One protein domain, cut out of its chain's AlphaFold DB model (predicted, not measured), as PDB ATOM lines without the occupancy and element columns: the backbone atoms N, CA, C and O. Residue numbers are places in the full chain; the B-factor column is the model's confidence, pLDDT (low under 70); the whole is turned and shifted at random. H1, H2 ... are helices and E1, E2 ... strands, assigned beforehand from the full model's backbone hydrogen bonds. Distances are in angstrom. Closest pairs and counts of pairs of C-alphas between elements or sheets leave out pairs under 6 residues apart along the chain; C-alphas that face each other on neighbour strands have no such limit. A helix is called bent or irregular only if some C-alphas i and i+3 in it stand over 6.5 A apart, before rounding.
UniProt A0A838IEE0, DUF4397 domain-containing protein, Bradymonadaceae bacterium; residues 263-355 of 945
ATOM      1  N   CYS A 263       4.036 -30.833  43.254       90.62
ATOM      2  CA  CYS A 263       4.634 -31.104  41.952       90.62
ATOM      3  C   CYS A 263       6.105 -30.673  41.930       90.62
ATOM      4  O   CYS A 263       6.491 -29.722  42.610       90.62
ATOM      5  N   THR A 264       6.917 -31.331  41.101       89.06
ATOM      6  CA  THR A 264       8.275 -30.869  40.802       89.06
ATOM      7  C   THR A 264       8.209 -29.529  40.056       89.06
ATOM      8  O   THR A 264       7.566 -29.462  39.000       89.06
ATOM      9  N   PRO A 265       8.880 -28.465  40.532       86.12
ATOM     10  CA  PRO A 265       9.031 -27.231  39.776       86.12
ATOM     11  C   PRO A 265       9.572 -27.471  38.362       86.12
ATOM     12  O   PRO A 265      10.427 -28.326  38.141       86.12
ATOM     13  N   PHE A 266       9.095 -26.676  37.402       82.69
ATOM     14  CA  PHE A 266       9.543 -26.670  35.999       82.69
ATOM     15  C   PHE A 266       9.301 -27.979  35.197       82.69
ATOM     16  O   PHE A 266       9.580 -28.002  33.998       82.69
ATOM     17  N   GLU A 267       8.723 -29.039  35.783       79.44
ATOM     18  CA  GLU A 267       8.298 -30.245  35.049       79.44
ATOM     19  C   GLU A 267       6.883 -30.093  34.459       79.44
ATOM     20  O   GLU A 267       5.878 -30.035  35.173       79.44
ATOM     21  N   ALA A 268       6.789 -30.073  33.126       71.62
ATOM     22  CA  ALA A 268       5.521 -29.925  32.409       71.62
ATOM     23  C   ALA A 268       4.551 -31.096  32.668       71.62
ATOM     24  O   ALA A 268       4.924 -32.270  32.600       71.62
ATOM     25  N   GLY A 269       3.275 -30.786  32.906       76.75
ATOM     26  CA  GLY A 269       2.205 -31.774  33.049       76.75
ATOM     27  C   GLY A 269       2.168 -32.562  34.366       76.75
ATOM     28  O   GLY A 269       1.242 -33.358  34.536       76.75
ATOM     29  N   GLY A 270       3.084 -32.338  35.321       80.62
ATOM     30  CA  GLY A 270       3.085 -33.033  36.625       80.62
ATOM     31  C   GLY A 270       1.776 -32.861  37.417       80.62
ATOM     32  O   GLY A 270       1.301 -33.772  38.104       80.62
ATOM     33  N   CYS A 271       1.106 -31.723  37.233       85.12
ATOM     34  CA  CYS A 271      -0.195 -31.453  37.839       85.12
ATOM     35  C   CYS A 271      -1.377 -32.161  37.159       85.12
ATOM     36  O   CYS A 271      -2.398 -32.381  37.817       85.12
ATOM     37  N   GLY A 272      -1.225 -32.605  35.910       81.94
ATOM     38  CA  GLY A 272      -2.304 -33.105  35.055       81.94
ATOM     39  C   GLY A 272      -2.905 -32.016  34.158       81.94
ATOM     40  O   GLY A 272      -2.580 -30.839  34.269       81.94
ATOM     41  N   ALA A 273      -3.786 -32.410  33.236       75.81
ATOM     42  CA  ALA A 273      -4.402 -31.476  32.292       75.81
ATOM     43  C   ALA A 273      -5.271 -30.417  33.003       75.81
ATOM     44  O   ALA A 273      -6.021 -30.753  33.918       75.81
ATOM     45  N   LEU A 274      -5.217 -29.169  32.514       79.31
ATOM     46  CA  LEU A 274      -5.872 -27.977  33.090       79.31
ATOM     47  C   LEU A 274      -5.321 -27.528  34.461       79.31
ATOM     48  O   LEU A 274      -5.967 -26.748  35.162       79.31
ATOM     49  N   ALA A 275      -4.125 -27.977  34.838       84.38
ATOM     50  CA  ALA A 275      -3.403 -27.502  36.013       84.38
ATOM     51  C   ALA A 275      -1.920 -27.278  35.681       84.38
ATOM     52  O   ALA A 275      -1.393 -27.873  34.744       84.38
ATOM     53  N   SER A 276      -1.255 -26.423  36.454       86.94
ATOM     54  CA  SER A 276       0.148 -26.055  36.276       86.94
ATOM     55  C   SER A 276       0.910 -26.049  37.592       86.94
ATOM     56  O   SER A 276       0.343 -25.707  38.633       86.94
ATOM     57  N   CYS A 277       2.193 -26.407  37.537       88.75
ATOM     58  CA  CYS A 277       3.073 -26.364  38.695       88.75
ATOM     59  C   CYS A 277       3.607 -24.946  38.923       88.75
ATOM     60  O   CYS A 277       4.302 -24.390  38.070       88.75
ATOM     61  N   HIS A 278       3.309 -24.357  40.081       87.25
ATOM     62  CA  HIS A 278       3.903 -23.096  40.507       87.25
ATOM     63  C   HIS A 278       5.040 -23.364  41.511       87.25
ATOM     64  O   HIS A 278       4.781 -23.996  42.539       87.25
ATOM     65  N   PRO A 279       6.288 -22.924  41.244       87.62
ATOM     66  CA  PRO A 279       7.404 -23.150  42.163       87.62
ATOM     67  C   PRO A 279       7.232 -22.407  43.495       87.62
ATOM     68  O   PRO A 279       6.756 -21.269  43.516       87.62
ATOM     69  N   LEU A 280       7.671 -23.034  44.587       84.81
ATOM     70  CA  LEU A 280       7.866 -22.402  45.898       84.81
ATOM     71  C   LEU A 280       9.362 -22.222  46.184       84.81
ATOM     72  O   LEU A 280       9.777 -21.123  46.551       84.81
ATOM     73  N   ASP A 281      10.161 -23.262  45.937       83.06
ATOM     74  CA  ASP A 281      11.623 -23.198  45.853       83.06
ATOM     75  C   ASP A 281      12.149 -23.923  44.586       83.06
ATOM     76  O   ASP A 281      11.443 -24.000  43.575       83.06
ATOM     77  N   SER A 282      13.417 -24.348  44.569       80.31
ATOM     78  CA  SER A 282      14.025 -25.056  43.431       80.31
ATOM     79  C   SER A 282      13.494 -26.475  43.226       80.31
ATOM     80  O   SER A 282      13.553 -26.972  42.100       80.31
ATOM     81  N   ASP A 283      13.008 -27.106  44.293       84.25
ATOM     82  CA  ASP A 283      12.684 -28.530  44.381       84.25
ATOM     83  C   ASP A 283      11.219 -28.767  44.819       84.25
ATOM     84  O   ASP A 283      10.631 -29.786  44.456       84.25
ATOM     85  N   GLU A 284      10.605 -27.822  45.543       88.19
ATOM     86  CA  GLU A 284       9.199 -27.830  45.973       88.19
ATOM     87  C   GLU A 284       8.324 -26.884  45.125       88.19
ATOM     88  O   GLU A 284       8.616 -25.696  44.958       88.19
ATOM     89  N   GLY A 285       7.198 -27.398  44.625       88.88
ATOM     90  CA  GLY A 285       6.166 -26.644  43.912       88.88
ATOM     91  C   GLY A 285       4.768 -27.206  44.175       88.88
ATOM     92  O   GLY A 285       4.613 -28.292  44.734       88.88
ATOM     93  N   TYR A 286       3.734 -26.459  43.779       89.62
ATOM     94  CA  TYR A 286       2.337 -26.848  43.997       89.62
ATOM     95  C   TYR A 286       1.439 -26.599  42.783       89.62
ATOM     96  O   TYR A 286       1.673 -25.705  41.966       89.62
ATOM     97  N   CYS A 287       0.378 -27.392  42.674       88.25
ATOM     98  CA  CYS A 287      -0.541 -27.343  41.550       88.25
ATOM     99  C   CYS A 287      -1.612 -26.260  41.706       88.25
ATOM    100  O   CYS A 287      -2.449 -26.314  42.607       88.25
ATOM    101  N   ARG A 288      -1.653 -25.328  40.749       85.00
ATOM    102  CA  ARG A 288      -2.758 -24.376  40.545       85.00
ATOM    103  C   ARG A 288      -3.541 -24.715  39.269       85.00
ATOM    104  O   ARG A 288      -2.964 -25.319  38.366       85.00
ATOM    105  N   PRO A 289      -4.819 -24.322  39.131       83.25
ATOM    106  CA  PRO A 289      -5.510 -24.367  37.844       83.25
ATOM    107  C   PRO A 289      -4.758 -23.579  36.760       83.25
ATOM    108  O   PRO A 289      -4.156 -22.541  37.046       83.25
ATOM    109  N   ALA A 290      -4.810 -24.077  35.526       85.50
ATOM    110  CA  ALA A 290      -4.285 -23.414  34.336       85.50
ATOM    111  C   ALA A 290      -5.438 -22.971  33.425       85.50
ATOM    112  O   ALA A 290      -6.472 -23.642  33.341       85.50
ATOM    113  N   GLY A 291      -5.249 -21.849  32.738       87.81
ATOM    114  CA  GLY A 291      -6.177 -21.330  31.742       87.81
ATOM    115  C   GLY A 291      -5.789 -21.718  30.313       87.81
ATOM    116  O   GLY A 291      -5.236 -22.787  30.074       87.81
ATOM    117  N   ASN A 292      -6.123 -20.847  29.356       89.12
ATOM    118  CA  ASN A 292      -5.954 -21.079  27.911       89.12
ATOM    119  C   ASN A 292      -5.214 -19.925  27.199       89.12
ATOM    120  O   ASN A 292      -5.270 -19.818  25.974       89.12
ATOM    121  N   ALA A 293      -4.603 -19.000  27.945       89.81
ATOM    122  CA  ALA A 293      -3.804 -17.918  27.383       89.81
ATOM    123  C   ALA A 293      -2.365 -18.410  27.168       89.81
ATOM    124  O   ALA A 293      -1.649 -18.725  28.123       89.81
ATOM    125  N   THR A 294      -1.972 -18.495  25.897       91.12
ATOM    126  CA  THR A 294      -0.667 -18.992  25.443       91.12
ATOM    127  C   THR A 294       0.483 -18.084  25.878       91.12
ATOM    128  O   THR A 294       0.275 -16.956  26.334       91.12
ATOM    129  N   ALA A 295       1.726 -18.524  25.659       89.44
ATOM    130  CA  ALA A 295       2.892 -17.658  25.818       89.44
ATOM    131  C   ALA A 295       2.707 -16.329  25.053       89.44
ATOM    132  O   ALA A 295       2.213 -16.301  23.924       89.44
ATOM    133  N   TYR A 296       3.058 -15.233  25.721       90.06
ATOM    134  CA  TYR A 296       2.957 -13.838  25.287       90.06
ATOM    135  C   TYR A 296       1.535 -13.349  24.929       90.06
ATOM    136  O   TYR A 296       1.363 -12.245  24.404       90.06
ATOM    137  N   ALA A 297       0.489 -14.102  25.290       90.62
ATOM    138  CA  ALA A 297      -0.896 -13.631  25.271       90.62
ATOM    139  C   ALA A 297      -1.190 -12.662  26.433       90.62
ATOM    140  O   ALA A 297      -0.471 -12.616  27.433       90.62
ATOM    141  N   ARG A 298      -2.264 -11.871  26.301       89.12
ATOM    142  CA  ARG A 298      -2.781 -10.986  27.363       89.12
ATOM    143  C   ARG A 298      -3.357 -11.803  28.522       89.12
ATOM    144  O   ARG A 298      -3.966 -12.838  28.283       89.12
ATOM    145  N   CYS A 299      -3.199 -11.290  29.738       89.25
ATOM    146  CA  CYS A 299      -3.786 -11.836  30.962       89.25
ATOM    147  C   CYS A 299      -4.034 -10.723  31.995       89.25
ATOM    148  O   CYS A 299      -3.563  -9.595  31.810       89.25
ATOM    149  N   VAL A 300      -4.726 -11.046  33.087       85.31
ATOM    150  CA  VAL A 300      -4.910 -10.210  34.281       85.31
ATOM    151  C   VAL A 300      -4.042 -10.742  35.438       85.31
ATOM    152  O   VAL A 300      -4.137 -11.925  35.777       85.31
ATOM    153  N   PRO A 301      -3.190  -9.916  36.084       80.56
ATOM    154  CA  PRO A 301      -2.373 -10.359  37.216       80.56
ATOM    155  C   PRO A 301      -3.220 -10.898  38.375       80.56
ATOM    156  O   PRO A 301      -4.164 -10.250  38.818       80.56
ATOM    157  N   GLY A 302      -2.860 -12.081  38.877       69.50
ATOM    158  CA  GLY A 302      -3.605 -12.787  39.927       69.50
ATOM    159  C   GLY A 302      -4.751 -13.674  39.420       69.50
ATOM    160  O   GLY A 302      -5.211 -14.537  40.170       69.50
ATOM    161  N   GLU A 303      -5.173 -13.541  38.157       78.19
ATOM    162  CA  GLU A 303      -6.131 -14.459  37.532       78.19
ATOM    163  C   GLU A 303      -5.418 -15.652  36.867       78.19
ATOM    164  O   GLU A 303      -4.302 -15.557  36.352       78.19
ATOM    165  N   GLN A 304      -6.067 -16.819  36.891       79.88
ATOM    166  CA  GLN A 304      -5.505 -18.095  36.425       79.88
ATOM    167  C   GLN A 304      -5.773 -18.310  34.924       79.88
ATOM    168  O   GLN A 304      -6.333 -19.320  34.506       79.88
ATOM    169  N   GLU A 305      -5.408 -17.320  34.105       84.94
ATOM    170  CA  GLU A 305      -5.697 -17.313  32.663       84.94
ATOM    171  C   GLU A 305      -4.645 -18.034  31.806       84.94
ATOM    172  O   GLU A 305      -4.977 -18.514  30.722       84.94
ATOM    173  N   CYS A 306      -3.397 -18.131  32.271       89.56
ATOM    174  CA  CYS A 306      -2.277 -18.674  31.494       89.56
ATOM    175  C   CYS A 306      -2.224 -20.214  31.472       89.56
ATOM    176  O   CYS A 306      -2.616 -20.865  32.441       89.56
ATOM    177  N   GLU A 307      -1.716 -20.786  30.376       90.44
ATOM    178  CA  GLU A 307      -1.473 -22.233  30.202       90.44
ATOM    179  C   GLU A 307      -0.371 -22.802  31.135       90.44
ATOM    180  O   GLU A 307       0.270 -22.074  31.896       90.44
ATOM    181  N   ASP A 308      -0.146 -24.124  31.092       87.12
ATOM    182  CA  ASP A 308       0.890 -24.791  31.896       87.12
ATOM    183  C   ASP A 308       2.311 -24.309  31.549       87.12
ATOM    184  O   ASP A 308       2.646 -24.063  30.391       87.12
ATOM    185  N   GLY A 309       3.149 -24.160  32.577       85.12
ATOM    186  CA  GLY A 309       4.499 -23.608  32.492       85.12
ATOM    187  C   GLY A 309       4.551 -22.079  32.413       85.12
ATOM    188  O   GLY A 309       5.647 -21.526  32.303       85.12
ATOM    189  N   LEU A 310       3.405 -21.385  32.469       89.94
ATOM    190  CA  LEU A 310       3.313 -19.934  32.292       89.94
ATOM    191  C   LEU A 310       2.890 -19.181  33.569       89.94
ATOM    192  O   LEU A 310       2.187 -19.692  34.448       89.94
ATOM    193  N   LEU A 311       3.275 -17.907  33.641       88.38
ATOM    194  CA  LEU A 311       2.928 -16.956  34.696       88.38
ATOM    195  C   LEU A 311       2.436 -15.635  34.093       88.38
ATOM    196  O   LEU A 311       3.062 -15.113  33.174       88.38
ATOM    197  N   CYS A 312       1.356 -15.064  34.633       89.12
ATOM    198  CA  CYS A 312       0.927 -13.719  34.255       89.12
ATOM    199  C   CYS A 312       1.845 -12.670  34.906       89.12
ATOM    200  O   CYS A 312       1.762 -12.429  36.110       89.12
ATOM    201  N   VAL A 313       2.727 -12.064  34.113       88.19
ATOM    202  CA  VAL A 313       3.677 -11.030  34.545       88.19
ATOM    203  C   VAL A 313       3.087  -9.654  34.260       88.19
ATOM    204  O   VAL A 313       2.722  -9.347  33.121       88.19
ATOM    205  N   ALA A 314       3.000  -8.828  35.300       85.06
ATOM    206  CA  ALA A 314       2.610  -7.430  35.204       85.06
ATOM    207  C   ALA A 314       3.774  -6.565  34.702       85.06
ATOM    208  O   ALA A 314       4.895  -6.674  35.191       85.06
ATOM    209  N   TYR A 315       3.482  -5.662  33.770       76.44
ATOM    210  CA  TYR A 315       4.377  -4.586  33.362       76.44
ATOM    211  C   TYR A 315       3.916  -3.317  34.089       76.44
ATOM    212  O   TYR A 315       2.898  -2.728  33.725       76.44
ATOM    213  N   GLU A 316       4.594  -2.957  35.181       59.47
ATOM    214  CA  GLU A 316       4.106  -1.940  36.121       59.47
ATOM    215  C   GLU A 316       3.996  -0.539  35.505       59.47
ATOM    216  O   GLU A 316       4.973   0.016  34.995       59.47
ATOM    217  N   GLU A 317       2.831   0.094  35.658       52.47
ATOM    218  CA  GLU A 317       2.717   1.552  35.606       52.47
ATOM    219  C   GLU A 317       2.902   2.161  36.998       52.47
ATOM    220  O   GLU A 317       2.571   1.566  38.028       52.47
ATOM    221  N   ARG A 318       3.406   3.397  37.018       40.41
ATOM    222  CA  ARG A 318       3.766   4.152  38.222       40.41
ATOM    223  C   ARG A 318       2.548   4.738  38.960       40.41
ATOM    224  O   ARG A 318       2.530   5.927  39.247       40.41
ATOM    225  N   ASP A 319       1.558   3.900  39.255       41.72
ATOM    226  CA  ASP A 319       0.444   4.174  40.184       41.72
ATOM    227  C   ASP A 319      -0.207   2.877  40.741       41.72
ATOM    228  O   ASP A 319      -1.287   2.904  41.331       41.72
ATOM    229  N   GLY A 320       0.438   1.711  40.581       42.81
ATOM    230  CA  GLY A 320      -0.012   0.449  41.191       42.81
ATOM    231  C   GLY A 320      -1.173  -0.259  40.479       42.81
ATOM    232  O   GLY A 320      -1.693  -1.247  40.995       42.81
ATOM    233  N   GLN A 321      -1.571   0.200  39.288       42.88
ATOM    234  CA  GLN A 321      -2.436  -0.554  38.378       42.88
ATOM    235  C   GLN A 321      -1.631  -1.018  37.162       42.88
ATOM    236  O   GLN A 321      -1.059  -0.208  36.439       42.88
ATOM    237  N   ALA A 322      -1.588  -2.328  36.920       51.84
ATOM    238  CA  ALA A 322      -0.951  -2.887  35.732       51.84
ATOM    239  C   ALA A 322      -1.889  -2.753  34.520       51.84
ATOM    240  O   ALA A 322      -2.834  -3.528  34.371       51.84
ATOM    241  N   SER A 323      -1.631  -1.780  33.645       60.41
ATOM    242  CA  SER A 323      -2.374  -1.595  32.387       60.41
ATOM    243  C   SER A 323      -2.079  -2.691  31.353       60.41
ATOM    244  O   SER A 323      -2.919  -2.999  30.501       60.41
ATOM    245  N   TYR A 324      -0.899  -3.313  31.449       74.12
ATOM    246  CA  TYR A 324      -0.466  -4.420  30.608       74.12
ATOM    247  C   TYR A 324       0.112  -5.552  31.458       74.12
ATOM    248  O   TYR A 324       1.040  -5.363  32.240       74.12
ATOM    249  N   ALA A 325      -0.383  -6.764  31.228       86.56
ATOM    250  CA  ALA A 325       0.261  -7.995  31.662       86.56
ATOM    251  C   ALA A 325       0.278  -9.012  30.514       86.56
ATOM    252  O   ALA A 325      -0.465  -8.868  29.528       86.56
ATOM    253  N   ARG A 326       1.175  -9.998  30.596       90.12
ATOM    254  CA  ARG A 326       1.312 -11.087  29.617       90.12
ATOM    255  C   ARG A 326       1.638 -12.409  30.299       90.12
ATOM    256  O   ARG A 326       2.277 -12.419  31.346       90.12
ATOM    257  N   CYS A 327       1.246 -13.517  29.682       92.38
ATOM    258  CA  CYS A 327       1.689 -14.844  30.095       92.38
ATOM    259  C   CYS A 327       3.132 -15.082  29.628       92.38
ATOM    260  O   CYS A 327       3.397 -15.071  28.431       92.38
ATOM    261  N   HIS A 328       4.065 -15.318  30.545       92.44
ATOM    262  CA  HIS A 328       5.463 -15.633  30.238       92.44
ATOM    263  C   HIS A 328       5.818 -17.048  30.695       92.44
ATOM    264  O   HIS A 328       5.368 -17.443  31.772       92.44
ATOM    265  N   PRO A 329       6.644 -17.801  29.943       91.81
ATOM    266  CA  PRO A 329       7.217 -19.047  30.441       91.81
ATOM    267  C   PRO A 329       8.017 -18.806  31.724       91.81
ATOM    268  O   PRO A 329       8.711 -17.796  31.838       91.81
ATOM    269  N   ILE A 330       7.911 -19.714  32.688       90.81
ATOM    270  CA  ILE A 330       8.638 -19.643  33.961       90.81
ATOM    271  C   ILE A 330      10.049 -20.222  33.767       90.81
ATOM    272  O   ILE A 330      10.213 -21.234  33.091       90.81
ATOM    273  N   CYS A 331      11.061 -19.609  34.386       91.44
ATOM    274  CA  CYS A 331      12.442 -20.105  34.391       91.44
ATOM    275  C   CYS A 331      12.995 -20.274  35.807       91.44
ATOM    276  O   CYS A 331      12.538 -19.628  36.749       91.44
ATOM    277  N   ASN A 332      14.004 -21.129  35.959       91.50
ATOM    278  CA  ASN A 332      14.676 -21.369  37.232       91.50
ATOM    279  C   ASN A 332      15.868 -20.405  37.355       91.50
ATOM    280  O   ASN A 332      16.757 -20.416  36.503       91.50
ATOM    281  N   VAL A 333      15.909 -19.570  38.401       89.75
ATOM    282  CA  VAL A 333      17.055 -18.663  38.626       89.75
ATOM    283  C   VAL A 333      18.127 -19.254  39.548       89.75
ATOM    284  O   VAL A 333      19.289 -18.842  39.478       89.75
ATOM    285  N   ALA A 334      17.778 -20.263  40.349       88.25
ATOM    286  CA  ALA A 334      18.674 -20.922  41.297       88.25
ATOM    287  C   ALA A 334      19.828 -21.697  40.622       88.25
ATOM    288  O   ALA A 334      20.876 -21.886  41.238       88.25
ATOM    289  N   VAL A 335      19.701 -22.077  39.342       87.94
ATOM    290  CA  VAL A 335      20.796 -22.692  38.552       87.94
ATOM    291  C   VAL A 335      21.991 -21.758  38.303       87.94
ATOM    292  O   VAL A 335      23.077 -22.220  37.949       87.94
ATOM    293  N   GLY A 336      21.807 -20.446  38.473       84.81
ATOM    294  CA  GLY A 336      22.839 -19.426  38.298       84.81
ATOM    295  C   GLY A 336      22.708 -18.343  39.367       84.81
ATOM    296  O   GLY A 336      22.290 -17.233  39.035       84.81
ATOM    297  N   PRO A 337      23.008 -18.635  40.645       81.88
ATOM    298  CA  PRO A 337      22.715 -17.734  41.754       81.88
ATOM    299  C   PRO A 337      23.462 -16.400  41.636       81.88
ATOM    300  O   PRO A 337      24.546 -16.312  41.057       81.88
ATOM    301  N   THR A 338      22.847 -15.357  42.186       82.75
ATOM    302  CA  THR A 338      23.380 -13.990  42.210       82.75
ATOM    303  C   THR A 338      24.662 -13.912  43.053       82.75
ATOM    304  O   THR A 338      24.812 -14.634  44.042       82.75
ATOM    305  N   GLY A 339      25.601 -13.049  42.662       78.12
ATOM    306  CA  GLY A 339      26.852 -12.806  43.376       78.12
ATOM    307  C   GLY A 339      26.654 -12.160  44.751       78.12
ATOM    308  O   GLY A 339      25.604 -11.600  45.062       78.12
ATOM    309  N   ALA A 340      27.698 -12.208  45.584       75.44
ATOM    310  CA  ALA A 340      27.693 -11.603  46.923       75.44
ATOM    311  C   ALA A 340      27.642 -10.057  46.909       75.44
ATOM    312  O   ALA A 340      27.432  -9.439  47.949       75.44
ATOM    313  N   ASP A 341      27.836  -9.447  45.739       70.06
ATOM    314  CA  ASP A 341      27.666  -8.025  45.433       70.06
ATOM    315  C   ASP A 341      26.255  -7.680  44.910       70.06
ATOM    316  O   ASP A 341      25.970  -6.516  44.644       70.06
ATOM    317  N   GLY A 342      25.371  -8.674  44.758       71.94
ATOM    318  CA  GLY A 342      24.017  -8.503  44.230       71.94
ATOM    319  C   GLY A 342      23.904  -8.538  42.701       71.94
ATOM    320  O   GLY A 342      22.795  -8.388  42.192       71.94
ATOM    321  N   ARG A 343      25.001  -8.770  41.962       77.06
ATOM    322  CA  ARG A 343      25.004  -8.814  40.487       77.06
ATOM    323  C   ARG A 343      25.019 -10.242  39.936       77.06
ATOM    324  O   ARG A 343      25.524 -11.173  40.564       77.06
ATOM    325  N   ILE A 344      24.491 -10.426  38.728       76.69
ATOM    326  CA  ILE A 344      24.521 -11.701  37.995       76.69
ATOM    327  C   ILE A 344      25.623 -11.639  36.927       76.69
ATOM    328  O   ILE A 344      25.555 -10.837  36.002       76.69
ATOM    329  N   GLY A 345      26.639 -12.501  37.025       72.81
ATOM    330  CA  GLY A 345      27.671 -12.618  35.984       72.81
ATOM    331  C   GLY A 345      27.171 -13.359  34.738       72.81
ATOM    332  O   GLY A 345      26.317 -14.239  34.841       72.81
ATOM    333  N   GLU A 346      27.748 -13.075  33.567       75.94
ATOM    334  CA  GLU A 346      27.331 -13.618  32.257       75.94
ATOM    335  C   GLU A 346      27.069 -15.129  32.259       75.94
ATOM    336  O   GLU A 346      26.022 -15.586  31.809       75.94
ATOM    337  N   ARG A 347      27.997 -15.919  32.818       75.88
ATOM    338  CA  ARG A 347      27.874 -17.382  32.912       75.88
ATOM    339  C   ARG A 347      26.669 -17.814  33.754       75.88
ATOM    340  O   ARG A 347      26.054 -18.829  33.445       75.88
ATOM    341  N   ALA A 348      26.352 -17.079  34.819       82.12
ATOM    342  CA  ALA A 348      25.181 -17.350  35.643       82.12
ATOM    343  C   ALA A 348      23.899 -16.996  34.877       82.12
ATOM    344  O   ALA A 348      22.996 -17.826  34.819       82.12
ATOM    345  N   GLN A 349      23.853 -15.844  34.199       85.19
ATOM    346  CA  GLN A 349      22.719 -15.486  33.342       85.19
ATOM    347  C   GLN A 349      22.525 -16.495  32.197       85.19
ATOM    348  O   GLN A 349      21.399 -16.900  31.953       85.19
ATOM    349  N   ALA A 350      23.594 -16.976  31.555       81.69
ATOM    350  CA  ALA A 350      23.511 -17.996  30.507       81.69
ATOM    351  C   ALA A 350      22.944 -19.336  31.021       81.69
ATOM    352  O   ALA A 350      22.194 -19.998  30.308       81.69
ATOM    353  N   LEU A 351      23.250 -19.722  32.267       83.69
ATOM    354  CA  LEU A 351      22.637 -20.893  32.907       83.69
ATOM    355  C   LEU A 351      21.145 -20.675  33.197       83.69
ATOM    356  O   LEU A 351      20.361 -21.594  32.979       83.69
ATOM    357  N   ARG A 352      20.740 -19.472  33.632       88.94
ATOM    358  CA  ARG A 352      19.319 -19.113  33.813       88.94
ATOM    359  C   ARG A 352      18.571 -19.104  32.475       88.94
ATOM    360  O   ARG A 352      17.519 -19.728  32.357       88.94
ATOM    361  N   ASP A 353      19.134 -18.442  31.462       87.31
ATOM    362  CA  ASP A 353      18.609 -18.352  30.093       87.31
ATOM    363  C   ASP A 353      18.399 -19.754  29.492       87.31
ATOM    364  O   ASP A 353      17.372 -20.003  28.864       87.31
ATOM    365  N   ALA A 354      19.300 -20.708  29.750       85.88
ATOM    366  CA  ALA A 354      19.169 -22.098  29.303       85.88
ATOM    367  C   ALA A 354      17.994 -22.881  29.937       85.88
ATOM    368  O   ALA A 354      17.711 -23.994  29.498       85.88
ATOM    369  N   THR A 355      17.300 -22.325  30.940       89.25
ATOM    370  CA  THR A 355      16.054 -22.900  31.492       89.25
ATOM    371  C   THR A 355      14.785 -22.317  30.864       89.25
ATOM    372  O   THR A 355      13.690 -22.801  31.139       89.25
TER     373      THR A 355
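What this domain is: This is residues 263 to 355 of the 945 residues of the protein "DUF4397 domain-containing protein" of Bradymonadaceae bacterium (UniProt A0A838IEE0). With little regular structure, the domain is two small strand hairpins, E1-E2 and E3-E4, with bent E4 reaching out from the second towards a short helix, H1, far from the first. The 93 printed residues, 33 in named elements, hold four strands, then one helix, a mixed class; both two-stranded sheets are antiparallel. The flat outline spans 37 by 37 by 18 A, only just compact, close to loose, with a radius of gyration of the C-alphas of 14.6 A.

Where its parts are: E1 is residues 275 to 279, beginning at C-alpha (-3.403, -27.502, 36.013); E2 is 285 to 289, E3 310 to 315. E4, 324 to 332, measures 23.7 A and bends by 59 degrees at residue 327. H1, 346 to 353, measures 10.2 A and ends at C-alpha (18.609, -18.352, 30.093).

How they stand to each other: In hairpin E1-E2, N 276 and O 288 are 2.8 A apart, within hydrogen-bond range. In hairpin E3-E4, N 313 and O 326 are 2.8 A apart, also within range. E1 and E4 are near each other. The closest C-alphas of E4 and H1, Asn 332 and Arg 352, are 6.2 A apart. E2 and E3 are apart. In H1 every O i to N i+4 pair is within range.

The domain as a whole: The farthest C-alphas, Ala 273 and Asp 341, are 41.8 A apart. The printed part has no cut. Links E2 to E3 and E4 to H1 are long. Residues 302 and 316 to 323 have pLDDT under 70.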